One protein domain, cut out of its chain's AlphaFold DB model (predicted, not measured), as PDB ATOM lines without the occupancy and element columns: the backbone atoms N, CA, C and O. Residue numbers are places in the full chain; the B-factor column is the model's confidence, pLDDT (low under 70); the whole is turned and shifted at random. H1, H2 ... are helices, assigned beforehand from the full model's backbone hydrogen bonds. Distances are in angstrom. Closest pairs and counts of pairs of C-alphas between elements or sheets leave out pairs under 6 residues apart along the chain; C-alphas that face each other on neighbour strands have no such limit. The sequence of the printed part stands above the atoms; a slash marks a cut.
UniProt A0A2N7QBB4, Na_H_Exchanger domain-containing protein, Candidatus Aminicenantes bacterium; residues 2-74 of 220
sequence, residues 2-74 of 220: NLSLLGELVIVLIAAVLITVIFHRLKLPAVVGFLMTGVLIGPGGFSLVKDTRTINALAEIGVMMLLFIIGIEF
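What this domain is: This is residues 2 to 74 of the 220 residues of the protein "Na_H_Exchanger domain-containing protein" of Candidatus Aminicenantes bacterium (UniProt A0A2N7QBB4). The long helix H1 and the long helix H3 make an open V, near each other where H3 begins and spreading apart from there, with the shorter helix H2 packed on H1 and folded back along it at a slant. H1 and H2 make the core of the body, while residues 56 to 74, of which 56 to 73 belong to H3, stick out as a free arm. The printed part has 73 residues with three named helices, H1, H2 and H3 in chain order, and no named strand; the class is all helix. It is only just compact, close to loose, with a radius of gyration of the C-alphas of 13.5 A, and the C-alphas span 39 by 30 by 19 A.

Where its parts are: Find C-alpha 3 at (36.302, 44.584, 33.476); from there H1, residues 3 to 25, runs 33.5 A to C-alpha 25 at (21.511, 58.925, 7.047). With 23 residues it is the longest helix. Next look at C-alpha 30, at (28.093, 50.991, 6.714), where H2 begins; it holds residues 30 to 41 and measures 16.5 A. H3, residues 52 to 73, starts at Thr 52 and runs 31.2 A to C-alpha 73 at (27.256, 31.939, -0.426).

How they stand to each other: Start from H1 and look at Thr 20: its C-alpha and that of Gly 33 in H2 are 4.7 A apart, the closest C-alphas of the two helices. H1 and H2 touch, with 19 pairs of C-alphas within 8 A and 9.4 A from centre to centre. Their lines stand at a steep tilt of 47 degrees, and they run opposite ways. H1 and H3 are near each other, with 6 pairs of C-alphas within 10 A but no pair within 8 A. H2 and H3 are apart, though they follow each other in the chain. In the backbones of H1, H2 and H3, every O i to N i+4 pair is within hydrogen-bond range.

The domain as a whole: The two C-alphas farthest apart are those of Leu 3 and Phe 74, at 39.8 A. Leave out the stretch that stands free, residues 56 to 74, and you find a body of 54 residues spanning 37 by 19 by 16 A, with a radius of gyration of 11.4 A. The printed part has no cut. The link from H1 to H2, residues 26 to 29, is tight; the link from H2 to H3, residues 42 to 51, is short, with 10 residues; no link is long. In the B-factor column of this predicted model, the mean pLDDT of the printed part is 87.8, and residue 2 is the one printed residue under 70.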
ATOM      1  N   ASN A   2      38.806  40.713  32.416       58.91
ATOM      2  CA  ASN A   2      39.161  42.103  32.733       58.91
ATOM      3  C   ASN A   2      37.944  43.007  32.502       58.91
ATOM      4  O   ASN A   2      37.475  43.121  31.374       58.91
ATOM      5  N   LEU A   3      37.435  43.648  33.557       71.19
ATOM      6  CA  LEU A   3      36.302  44.584  33.476       71.19
ATOM      7  C   LEU A   3      36.561  45.729  32.477       71.19
ATOM      8  O   LEU A   3      35.617  46.251  31.891       71.19
ATOM      9  N   SER A   4      37.833  46.063  32.223       78.44
ATOM     10  CA  SER A   4      38.232  47.043  31.207       78.44
ATOM     11  C   SER A   4      37.877  46.606  29.783       78.44
ATOM     12  O   SER A   4      37.345  47.411  29.028       78.44
ATOM     13  N   LEU A   5      38.088  45.333  29.425       83.50
ATOM     14  CA  LEU A   5      37.807  44.817  28.080       83.50
ATOM     15  C   LEU A   5      36.318  44.869  27.750       83.50
ATOM     16  O   LEU A   5      35.940  45.251  26.648       83.50
ATOM     17  N   LEU A   6      35.465  44.506  28.711       86.19
ATOM     18  CA  LEU A   6      34.019  44.581  28.521       86.19
ATOM     19  C   LEU A   6      33.568  46.036  28.331       86.19
ATOM     20  O   LEU A   6      32.767  46.310  27.443       86.19
ATOM     21  N   GLY A   7      34.119  46.964  29.121       89.25
ATOM     22  CA  GLY A   7      33.858  48.395  28.965       89.25
ATOM     23  C   GLY A   7      34.275  48.922  27.590       89.25
ATOM     24  O   GLY A   7      33.486  49.590  26.927       89.25
ATOM     25  N   GLU A   8      35.471  48.565  27.122       88.62
ATOM     26  CA  GLU A   8      35.964  48.960  25.798       88.62
ATOM     27  C   GLU A   8      35.109  48.372  24.668       88.62
ATOM     28  O   GLU A   8      34.747  49.096  23.744       88.62
ATOM     29  N   LEU A   9      34.688  47.105  24.764       89.62
ATOM     30  CA  LEU A   9      33.772  46.493  23.794       89.62
ATOM     31  C   LEU A   9      32.411  47.193  23.756       89.62
ATOM     32  O   LEU A   9      31.872  47.426  22.674       89.62
ATOM     33  N   VAL A  10      31.858  47.557  24.915       91.69
ATOM     34  CA  VAL A  10      30.603  48.316  24.988       91.69
ATOM     35  C   VAL A  10      30.767  49.686  24.330       91.69
ATOM     36  O   VAL A  10      29.909  50.086  23.545       91.69
ATOM     37  N   ILE A  11      31.881  50.382  24.576       91.19
ATOM     38  CA  ILE A  11      32.183  51.664  23.926       91.19
ATOM     39  C   ILE A  11      32.291  51.493  22.408       91.19
ATOM     40  O   ILE A  11      31.689  52.271  21.672       91.19
ATOM     41  N   VAL A  12      33.004  50.464  21.937       91.56
ATOM     42  CA  VAL A  12      33.125  50.147  20.505       91.56
ATOM     43  C   VAL A  12      31.750  49.919  19.887       91.56
ATOM     44  O   VAL A  12      31.453  50.508  18.852       91.56
ATOM     45  N   LEU A  13      30.890  49.118  20.524       92.44
ATOM     46  CA  LEU A  13      29.544  48.830  20.026       92.44
ATOM     47  C   LEU A  13      28.665  50.083  19.983       92.44
ATOM     48  O   LEU A  13      28.036  50.348  18.959       92.44
ATOM     49  N   ILE A  14      28.640  50.877  21.056       94.44
ATOM     50  CA  ILE A  14      27.849  52.114  21.116       94.44
ATOM     51  C   ILE A  14      28.329  53.102  20.049       94.44
ATOM     52  O   ILE A  14      27.517  53.629  19.287       94.44
ATOM     53  N   ALA A  15      29.640  53.329  19.959       93.50
ATOM     54  CA  ALA A  15      30.219  54.236  18.978       93.50
ATOM     55  C   ALA A  15      29.950  53.759  17.546       93.50
ATOM     56  O   ALA A  15      29.517  54.556  16.713       93.50
ATOM     57  N   ALA A  16      30.120  52.460  17.280       92.75
ATOM     58  CA  ALA A  16      29.846  51.868  15.978       92.75
ATOM     59  C   ALA A  16      28.387  52.072  15.575       92.75
ATOM     60  O   ALA A  16      28.128  52.510  14.457       92.75
ATOM     61  N   VAL A  17      27.432  51.818  16.473       93.88
ATOM     62  CA  VAL A  17      26.004  52.031  16.199       93.88
ATOM     63  C   VAL A  17      25.715  53.503  15.904       93.88
ATOM     64  O   VAL A  17      25.124  53.803  14.868       93.88
ATOM     65  N   LEU A  18      26.161  54.426  16.760       95.00
ATOM     66  CA  LEU A  18      25.906  55.860  16.584       95.00
ATOM     67  C   LEU A  18      26.474  56.382  15.261       95.00
ATOM     68  O   LEU A  18      25.758  57.002  14.474       95.00
ATOM     69  N   ILE A  19      27.747  56.093  14.988       93.12
ATOM     70  CA  ILE A  19      28.429  56.551  13.776       93.12
ATOM     71  C   ILE A  19      27.804  55.900  12.542       93.12
ATOM     72  O   ILE A  19      27.550  56.580  11.551       93.12
ATOM     73  N   THR A  20      27.475  54.610  12.599       91.06
ATOM     74  CA  THR A  20      26.852  53.915  11.466       91.06
ATOM     75  C   THR A  20      25.466  54.465  11.162       91.06
ATOM     76  O   THR A  20      25.138  54.644   9.994       91.06
ATOM     77  N   VAL A  21      24.662  54.812  12.173       91.69
ATOM     78  CA  VAL A  21      23.359  55.466  11.969       91.69
ATOM     79  C   VAL A  21      23.531  56.824  11.287       91.69
ATOM     80  O   VAL A  21      22.801  57.127  10.341       91.69
ATOM     81  N   ILE A  22      24.516  57.624  11.707       93.38
ATOM     82  CA  ILE A  22      24.835  58.908  11.065       93.38
ATOM     83  C   ILE A  22      25.223  58.685   9.597       93.38
ATOM     84  O   ILE A  22      24.653  59.308   8.703       93.38
ATOM     85  N   PHE A  23      26.139  57.754   9.329       90.50
ATOM     86  CA  PHE A  23      26.610  57.447   7.975       90.50
ATOM     87  C   PHE A  23      25.500  56.878   7.090       90.50
ATOM     88  O   PHE A  23      25.405  57.230   5.913       90.50
ATOM     89  N   HIS A  24      24.608  56.072   7.661       87.69
ATOM     90  CA  HIS A  24      23.433  55.569   6.968       87.69
ATOM     91  C   HIS A  24      22.495  56.712   6.555       87.69
ATOM     92  O   HIS A  24      22.028  56.736   5.416       87.69
ATOM     93  N   ARG A  25      22.280  57.719   7.419       90.88
ATOM     94  CA  ARG A  25      21.511  58.925   7.047       90.88
ATOM     95  C   ARG A  25      22.180  59.739   5.941       90.88
ATOM     96  O   ARG A  25      21.483  60.328   5.119       90.88
ATOM     97  N   LEU A  26      23.509  59.720   5.878       91.88
ATOM     98  CA  LEU A  26      24.296  60.319   4.794       91.88
ATOM     99  C   LEU A  26      24.342  59.453   3.519       91.88
ATOM    100  O   LEU A  26      24.986  59.842   2.548       91.88
ATOM    101  N   LYS A  27      23.657  58.298   3.492       87.88
ATOM    102  CA  LYS A  27      23.654  57.322   2.385       87.88
ATOM    103  C   LYS A  27      25.044  56.750   2.064       87.88
ATOM    104  O   LYS A  27      25.302  56.333   0.933       87.88
ATOM    105  N   LEU A  28      25.935  56.709   3.053       86.88
ATOM    106  CA  LEU A  28      27.264  56.111   2.935       86.88
ATOM    107  C   LEU A  28      27.228  54.613   3.301       86.88
ATOM    108  O   LEU A  28      26.387  54.201   4.104       86.88
ATOM    109  N   PRO A  29      28.124  53.774   2.743       85.00
ATOM    110  CA  PRO A  29      28.206  52.363   3.118       85.00
ATOM    111  C   PRO A  29      28.562  52.185   4.601       85.00
ATOM    112  O   PRO A  29      29.458  52.861   5.108       85.00
ATOM    113  N   ALA A  30      27.914  51.231   5.277       86.69
ATOM    114  CA  ALA A  30      28.093  50.991   6.714       86.69
ATOM    115  C   ALA A  30      29.553  50.698   7.097       86.69
ATOM    116  O   ALA A  30      30.034  51.178   8.120       86.69
ATOM    117  N   VAL A  31      30.289  49.995   6.228       88.19
ATOM    118  CA  VAL A  31      31.718  49.701   6.417       88.19
ATOM    119  C   VAL A  31      32.549  50.968   6.621       88.19
ATOM    120  O   VAL A  31      33.444  50.978   7.458       88.19
ATOM    121  N   VAL A  32      32.224  52.060   5.921       88.25
ATOM    122  CA  VAL A  32      32.911  53.347   6.110       88.25
ATOM    123  C   VAL A  32      32.643  53.887   7.516       88.25
ATOM    124  O   VAL A  32      33.566  54.356   8.173       88.25
ATOM    125  N   GLY A  33      31.413  53.751   8.018       90.56
ATOM    126  CA  GLY A  33      31.060  54.107   9.394       90.56
ATOM    127  C   GLY A  33      31.844  53.300  10.434       90.56
ATOM    128  O   GLY A  33      32.348  53.874  11.400       90.56
ATOM    129  N   PHE A  34      32.034  51.995  10.220       89.38
ATOM    130  CA  PHE A  34      32.852  51.157  11.104       89.38
ATOM    131  C   PHE A  34      34.333  51.554  11.091       89.38
ATOM    132  O   PHE A  34      34.945  51.660  12.153       89.38
ATOM    133  N   LEU A  35      34.900  51.844   9.915       90.75
ATOM    134  CA  LEU A  35      36.280  52.329   9.804       90.75
ATOM    135  C   LEU A  35      36.454  53.673  10.518       90.75
ATOM    136  O   LEU A  35      37.375  53.836  11.315       90.75
ATOM    137  N   MET A  36      35.526  54.606  10.302       91.88
ATOM    138  CA  MET A  36      35.530  55.906  10.974       91.88
ATOM    139  C   MET A  36      35.364  55.773  12.485       91.88
ATOM    140  O   MET A  36      36.007  56.501  13.234       91.88
ATOM    141  N   THR A  37      34.562  54.811  12.938       92.19
ATOM    142  CA  THR A  37      34.464  54.471  14.359       92.19
ATOM    143  C   THR A  37      35.830  54.099  14.911       92.19
ATOM    144  O   THR A  37      36.269  54.730  15.865       92.19
ATOM    145  N   GLY A  38      36.528  53.147  14.283       90.75
ATOM    146  CA  GLY A  38      37.862  52.720  14.709       90.75
ATOM    147  C   GLY A  38      38.885  53.858  14.729       90.75
ATOM    148  O   GLY A  38      39.630  53.988  15.696       90.75
ATOM    149  N   VAL A  39      38.875  54.724  13.710       91.75
ATOM    150  CA  VAL A  39      39.738  55.918  13.651       91.75
ATOM    151  C   VAL A  39      39.444  56.878  14.807       91.75
ATOM    152  O   VAL A  39      40.374  57.388  15.427       91.75
ATOM    153  N   LEU A  40      38.168  57.111  15.124       93.00
ATOM    154  CA  LEU A  40      37.764  58.058  16.164       93.00
ATOM    155  C   LEU A  40      37.983  57.523  17.580       93.00
ATOM    156  O   LEU A  40      38.437  58.274  18.433       93.00
ATOM    157  N   ILE A  41      37.656  56.262  17.867       91.31
ATOM    158  CA  ILE A  41      37.730  55.722  19.239       91.31
ATOM    159  C   ILE A  41      39.074  55.067  19.564       91.31
ATOM    160  O   ILE A  41      39.386  54.864  20.739       91.31
ATOM    161  N   GLY A  42      39.853  54.724  18.536       89.12
ATOM    162  CA  GLY A  42      41.167  54.116  18.685       89.12
ATOM    163  C   GLY A  42      42.217  55.076  19.258       89.12
ATOM    164  O   GLY A  42      41.944  56.262  19.475       89.12
ATOM    165  N   PRO A  43      43.454  54.591  19.467       86.00
ATOM    166  CA  PRO A  43      44.530  55.379  20.075       86.00
ATOM    167  C   PRO A  43      44.891  56.652  19.298       86.00
ATOM    168  O   PRO A  43      45.346  57.625  19.886       86.00
ATOM    169  N   GLY A  44      44.688  56.655  17.976       84.44
ATOM    170  CA  GLY A  44      44.935  57.824  17.124       84.44
ATOM    171  C   GLY A  44      43.850  58.907  17.187       84.44
ATOM    172  O   GLY A  44      44.063  59.993  16.657       84.44
ATOM    173  N   GLY A  45      42.699  58.619  17.802       89.38
ATOM    174  CA  GLY A  45      41.587  59.553  17.977       89.38
ATOM    175  C   GLY A  45      41.416  59.947  19.443       89.38
ATOM    176  O   GLY A  45      42.308  60.517  20.063       89.38
ATOM    177  N   PHE A  46      40.265  59.615  20.021       89.25
ATOM    178  CA  PHE A  46      39.916  59.897  21.415       89.25
ATOM    179  C   PHE A  46      40.566  58.945  22.431       89.25
ATOM    180  O   PHE A  46      40.386  59.144  23.631       89.25
ATOM    181  N   SER A  47      41.310  57.917  21.990       88.50
ATOM    182  CA  SER A  47      41.984  56.944  22.873       88.50
ATOM    183  C   SER A  47      41.052  56.288  23.907       88.50
ATOM    184  O   SER A  47      41.451  55.988  25.035       88.50
ATOM    185  N   LEU A  48      39.792  56.066  23.521       86.38
ATOM    186  CA  LEU A  48      38.780  55.409  24.355       86.38
ATOM    187  C   LEU A  48      39.031  53.900  24.463       86.38
ATOM    188  O   LEU A  48      38.651  53.276  25.449       86.38
ATOM    189  N   VAL A  49      39.684  53.342  23.446       86.19
ATOM    190  CA  VAL A  49      40.103  51.946  23.362       86.19
ATOM    191  C   VAL A  49      41.613  51.860  23.572       86.19
ATOM    192  O   VAL A  49      42.378  52.460  22.810       86.19
ATOM    193  N   LYS A  50      42.047  51.113  24.591       82.81
ATOM    194  CA  LYS A  50      43.459  50.982  24.982       82.81
ATOM    195  C   LYS A  50      43.996  49.580  24.723       82.81
ATOM    196  O   LYS A  50      45.168  49.444  24.369       82.81
ATOM    197  N   ASP A  51      43.159  48.550  24.842       83.44
ATOM    198  CA  ASP A  51      43.550  47.164  24.578       83.44
ATOM    199  C   ASP A  51      43.421  46.813  23.087       83.44
ATOM    200  O   ASP A  51      42.568  46.038  22.642       83.44
ATOM    201  N   THR A  52      44.298  47.410  22.277       83.62
ATOM    202  CA  THR A  52      44.314  47.190  20.825       83.62
ATOM    203  C   THR A  52      44.670  45.761  20.443       83.62
ATOM    204  O   THR A  52      44.210  45.280  19.413       83.62
ATOM    205  N   ARG A  53      45.463  45.053  21.257       86.94
ATOM    206  CA  ARG A  53      45.887  43.678  20.953       86.94
ATOM    207  C   ARG A  53      44.702  42.725  20.978       86.94
ATOM    208  O   ARG A  53      44.495  41.992  20.012       86.94
ATOM    209  N   THR A  54      43.911  42.753  22.047       86.25
ATOM    210  CA  THR A  54      42.755  41.864  22.166       86.25
ATOM    211  C   THR A  54      41.656  42.235  21.177       86.25
ATOM    212  O   THR A  54      41.052  41.347  20.578       86.25
ATOM    213  N   ILE A  55      41.429  43.527  20.934       86.75
ATOM    214  CA  ILE A  55      40.434  43.969  19.950       86.75
ATOM    215  C   ILE A  55      40.849  43.600  18.522       86.75
ATOM    216  O   ILE A  55      39.995  43.157  17.757       86.75
ATOM    217  N   ASN A  56      42.138  43.683  18.176       88.56
ATOM    218  CA  ASN A  56      42.634  43.219  16.876       88.56
ATOM    219  C   ASN A  56      42.420  41.713  16.689       88.56
ATOM    220  O   ASN A  56      41.940  41.302  15.636       88.56
ATOM    221  N   ALA A  57      42.689  40.897  17.714       89.94
ATOM    222  CA  ALA A  57      42.435  39.456  17.646       89.94
ATOM    223  C   ALA A  57      40.940  39.141  17.428       89.94
ATOM    224  O   ALA A  57      40.589  38.277  16.626       89.94
ATOM    225  N   LEU A  58      40.040  39.873  18.095       89.62
ATOM    226  CA  LEU A  58      38.595  39.740  17.873       89.62
ATOM    227  C   LEU A  58      38.179  40.203  16.470       89.62
ATOM    228  O   LEU A  58      37.325  39.574  15.841       89.62
ATOM    229  N   ALA A  59      38.780  41.284  15.967       88.62
ATOM    230  CA  ALA A  59      38.508  41.809  14.636       88.62
ATOM    231  C   ALA A  59      38.940  40.829  13.534       88.62
ATOM    232  O   ALA A  59      38.182  40.620  12.589       88.62
ATOM    233  N   GLU A  60      40.102  40.183  13.673       89.62
ATOM    234  CA  GLU A  60      40.560  39.142  12.746       89.62
ATOM    235  C   GLU A  60      39.564  37.984  12.663       89.62
ATOM    236  O   GLU A  60      39.169  37.600  11.563       89.62
ATOM    237  N   ILE A  61      39.072  37.490  13.806       92.31
ATOM    238  CA  ILE A  61      38.037  36.445  13.839       92.31
ATOM    239  C   ILE A  61      36.762  36.926  13.133       92.31
ATOM    240  O   ILE A  61      36.184  36.194  12.330       92.31
ATOM    241  N   GLY A  62      36.332  38.166  13.385       90.19
ATOM    242  CA  GLY A  62      35.164  38.752  12.724       90.19
ATOM    243  C   GLY A  62      35.310  38.818  11.199       90.19
ATOM    244  O   GLY A  62      34.379  38.461  10.475       90.19
ATOM    245  N   VAL A  63      36.485  39.217  10.702       88.44
ATOM    246  CA  VAL A  63      36.787  39.251   9.263       88.44
ATOM    247  C   VAL A  63      36.843  37.840   8.677       88.44
ATOM    248  O   VAL A  63      36.270  37.615   7.612       88.44
ATOM    249  N   MET A  64      37.461  36.876   9.368       90.19
ATOM    250  CA  MET A  64      37.482  35.473   8.940       90.19
ATOM    251  C   MET A  64      36.065  34.904   8.818       90.19
ATOM    252  O   MET A  64      35.729  34.326   7.788       90.19
ATOM    253  N   MET A  65      35.212  35.126   9.823       91.31
ATOM    254  CA  MET A  65      33.813  34.689   9.799       91.31
ATOM    255  C   MET A  65      33.028  35.355   8.668       91.31
ATOM    256  O   MET A  65      32.264  34.686   7.975       91.31
ATOM    257  N   LEU A  66      33.235  36.655   8.438       88.25
ATOM    258  CA  LEU A  66      32.596  37.377   7.341       88.25
ATOM    259  C   LEU A  66      32.983  36.788   5.981       88.25
ATOM    260  O   LEU A  66      32.110  36.486   5.171       88.25
ATOM    261  N   LEU A  67      34.283  36.616   5.732       84.62
ATOM    262  CA  LEU A  67      34.785  36.059   4.476       84.62
ATOM    263  C   LEU A  67      34.364  34.601   4.292       84.62
ATOM    264  O   LEU A  67      34.069  34.196   3.173       84.62
ATOM    265  N   PHE A  68      34.273  33.833   5.377       87.69
ATOM    266  CA  PHE A  68      33.776  32.464   5.350       87.69
ATOM    267  C   PHE A  68      32.294  32.395   4.967       87.69
ATOM    268  O   PHE A  68      31.930  31.629   4.078       87.69
ATOM    269  N   ILE A  69      31.445  33.225   5.580       86.25
ATOM    270  CA  ILE A  69      30.012  33.298   5.255       86.25
ATOM    271  C   ILE A  69      29.818  33.710   3.796       86.25
ATOM    272  O   ILE A  69      29.077  33.050   3.069       86.25
ATOM    273  N   ILE A  70      30.524  34.756   3.353       82.19
ATOM    274  CA  ILE A  70      30.496  35.177   1.949       82.19
ATOM    275  C   ILE A  70      30.966  34.019   1.056       82.19
ATOM    276  O   ILE A  70      30.335  33.738   0.044       82.19
ATOM    277  N   GLY A  71      32.023  33.306   1.447       80.38
ATOM    278  CA  GLY A  71      32.541  32.141   0.731       80.38
ATOM    279  C   GLY A  71      31.526  31.004   0.581       80.38
ATOM    280  O   GLY A  71      31.420  30.445  -0.505       80.38
ATOM    281  N   ILE A  72      30.736  30.699   1.618       84.69
ATOM    282  CA  ILE A  72      29.663  29.687   1.560       84.69
ATOM    283  C   ILE A  72      28.539  30.108   0.605       84.69
ATOM    284  O   ILE A  72      27.948  29.265  -0.069       84.69
ATOM    285  N   GLU A  73      28.246  31.406   0.515       76.12
ATOM    286  CA  GLU A  73      27.256  31.939  -0.426       76.12
ATOM    287  C   GLU A  73      27.733  31.849  -1.896       76.12
ATOM    288  O   GLU A  73      26.936  31.925  -2.838       76.12
ATOM    289  N   PHE A  74      29.038  31.655  -2.122       74.00
ATOM    290  CA  PHE A  74      29.622  31.452  -3.445       74.00
ATOM    291  C   PHE A  74      29.661  29.969  -3.835       74.00
ATOM    292  O   PHE A  74      30.463  29.184  -3.338       74.00
TER     293      PHE A  74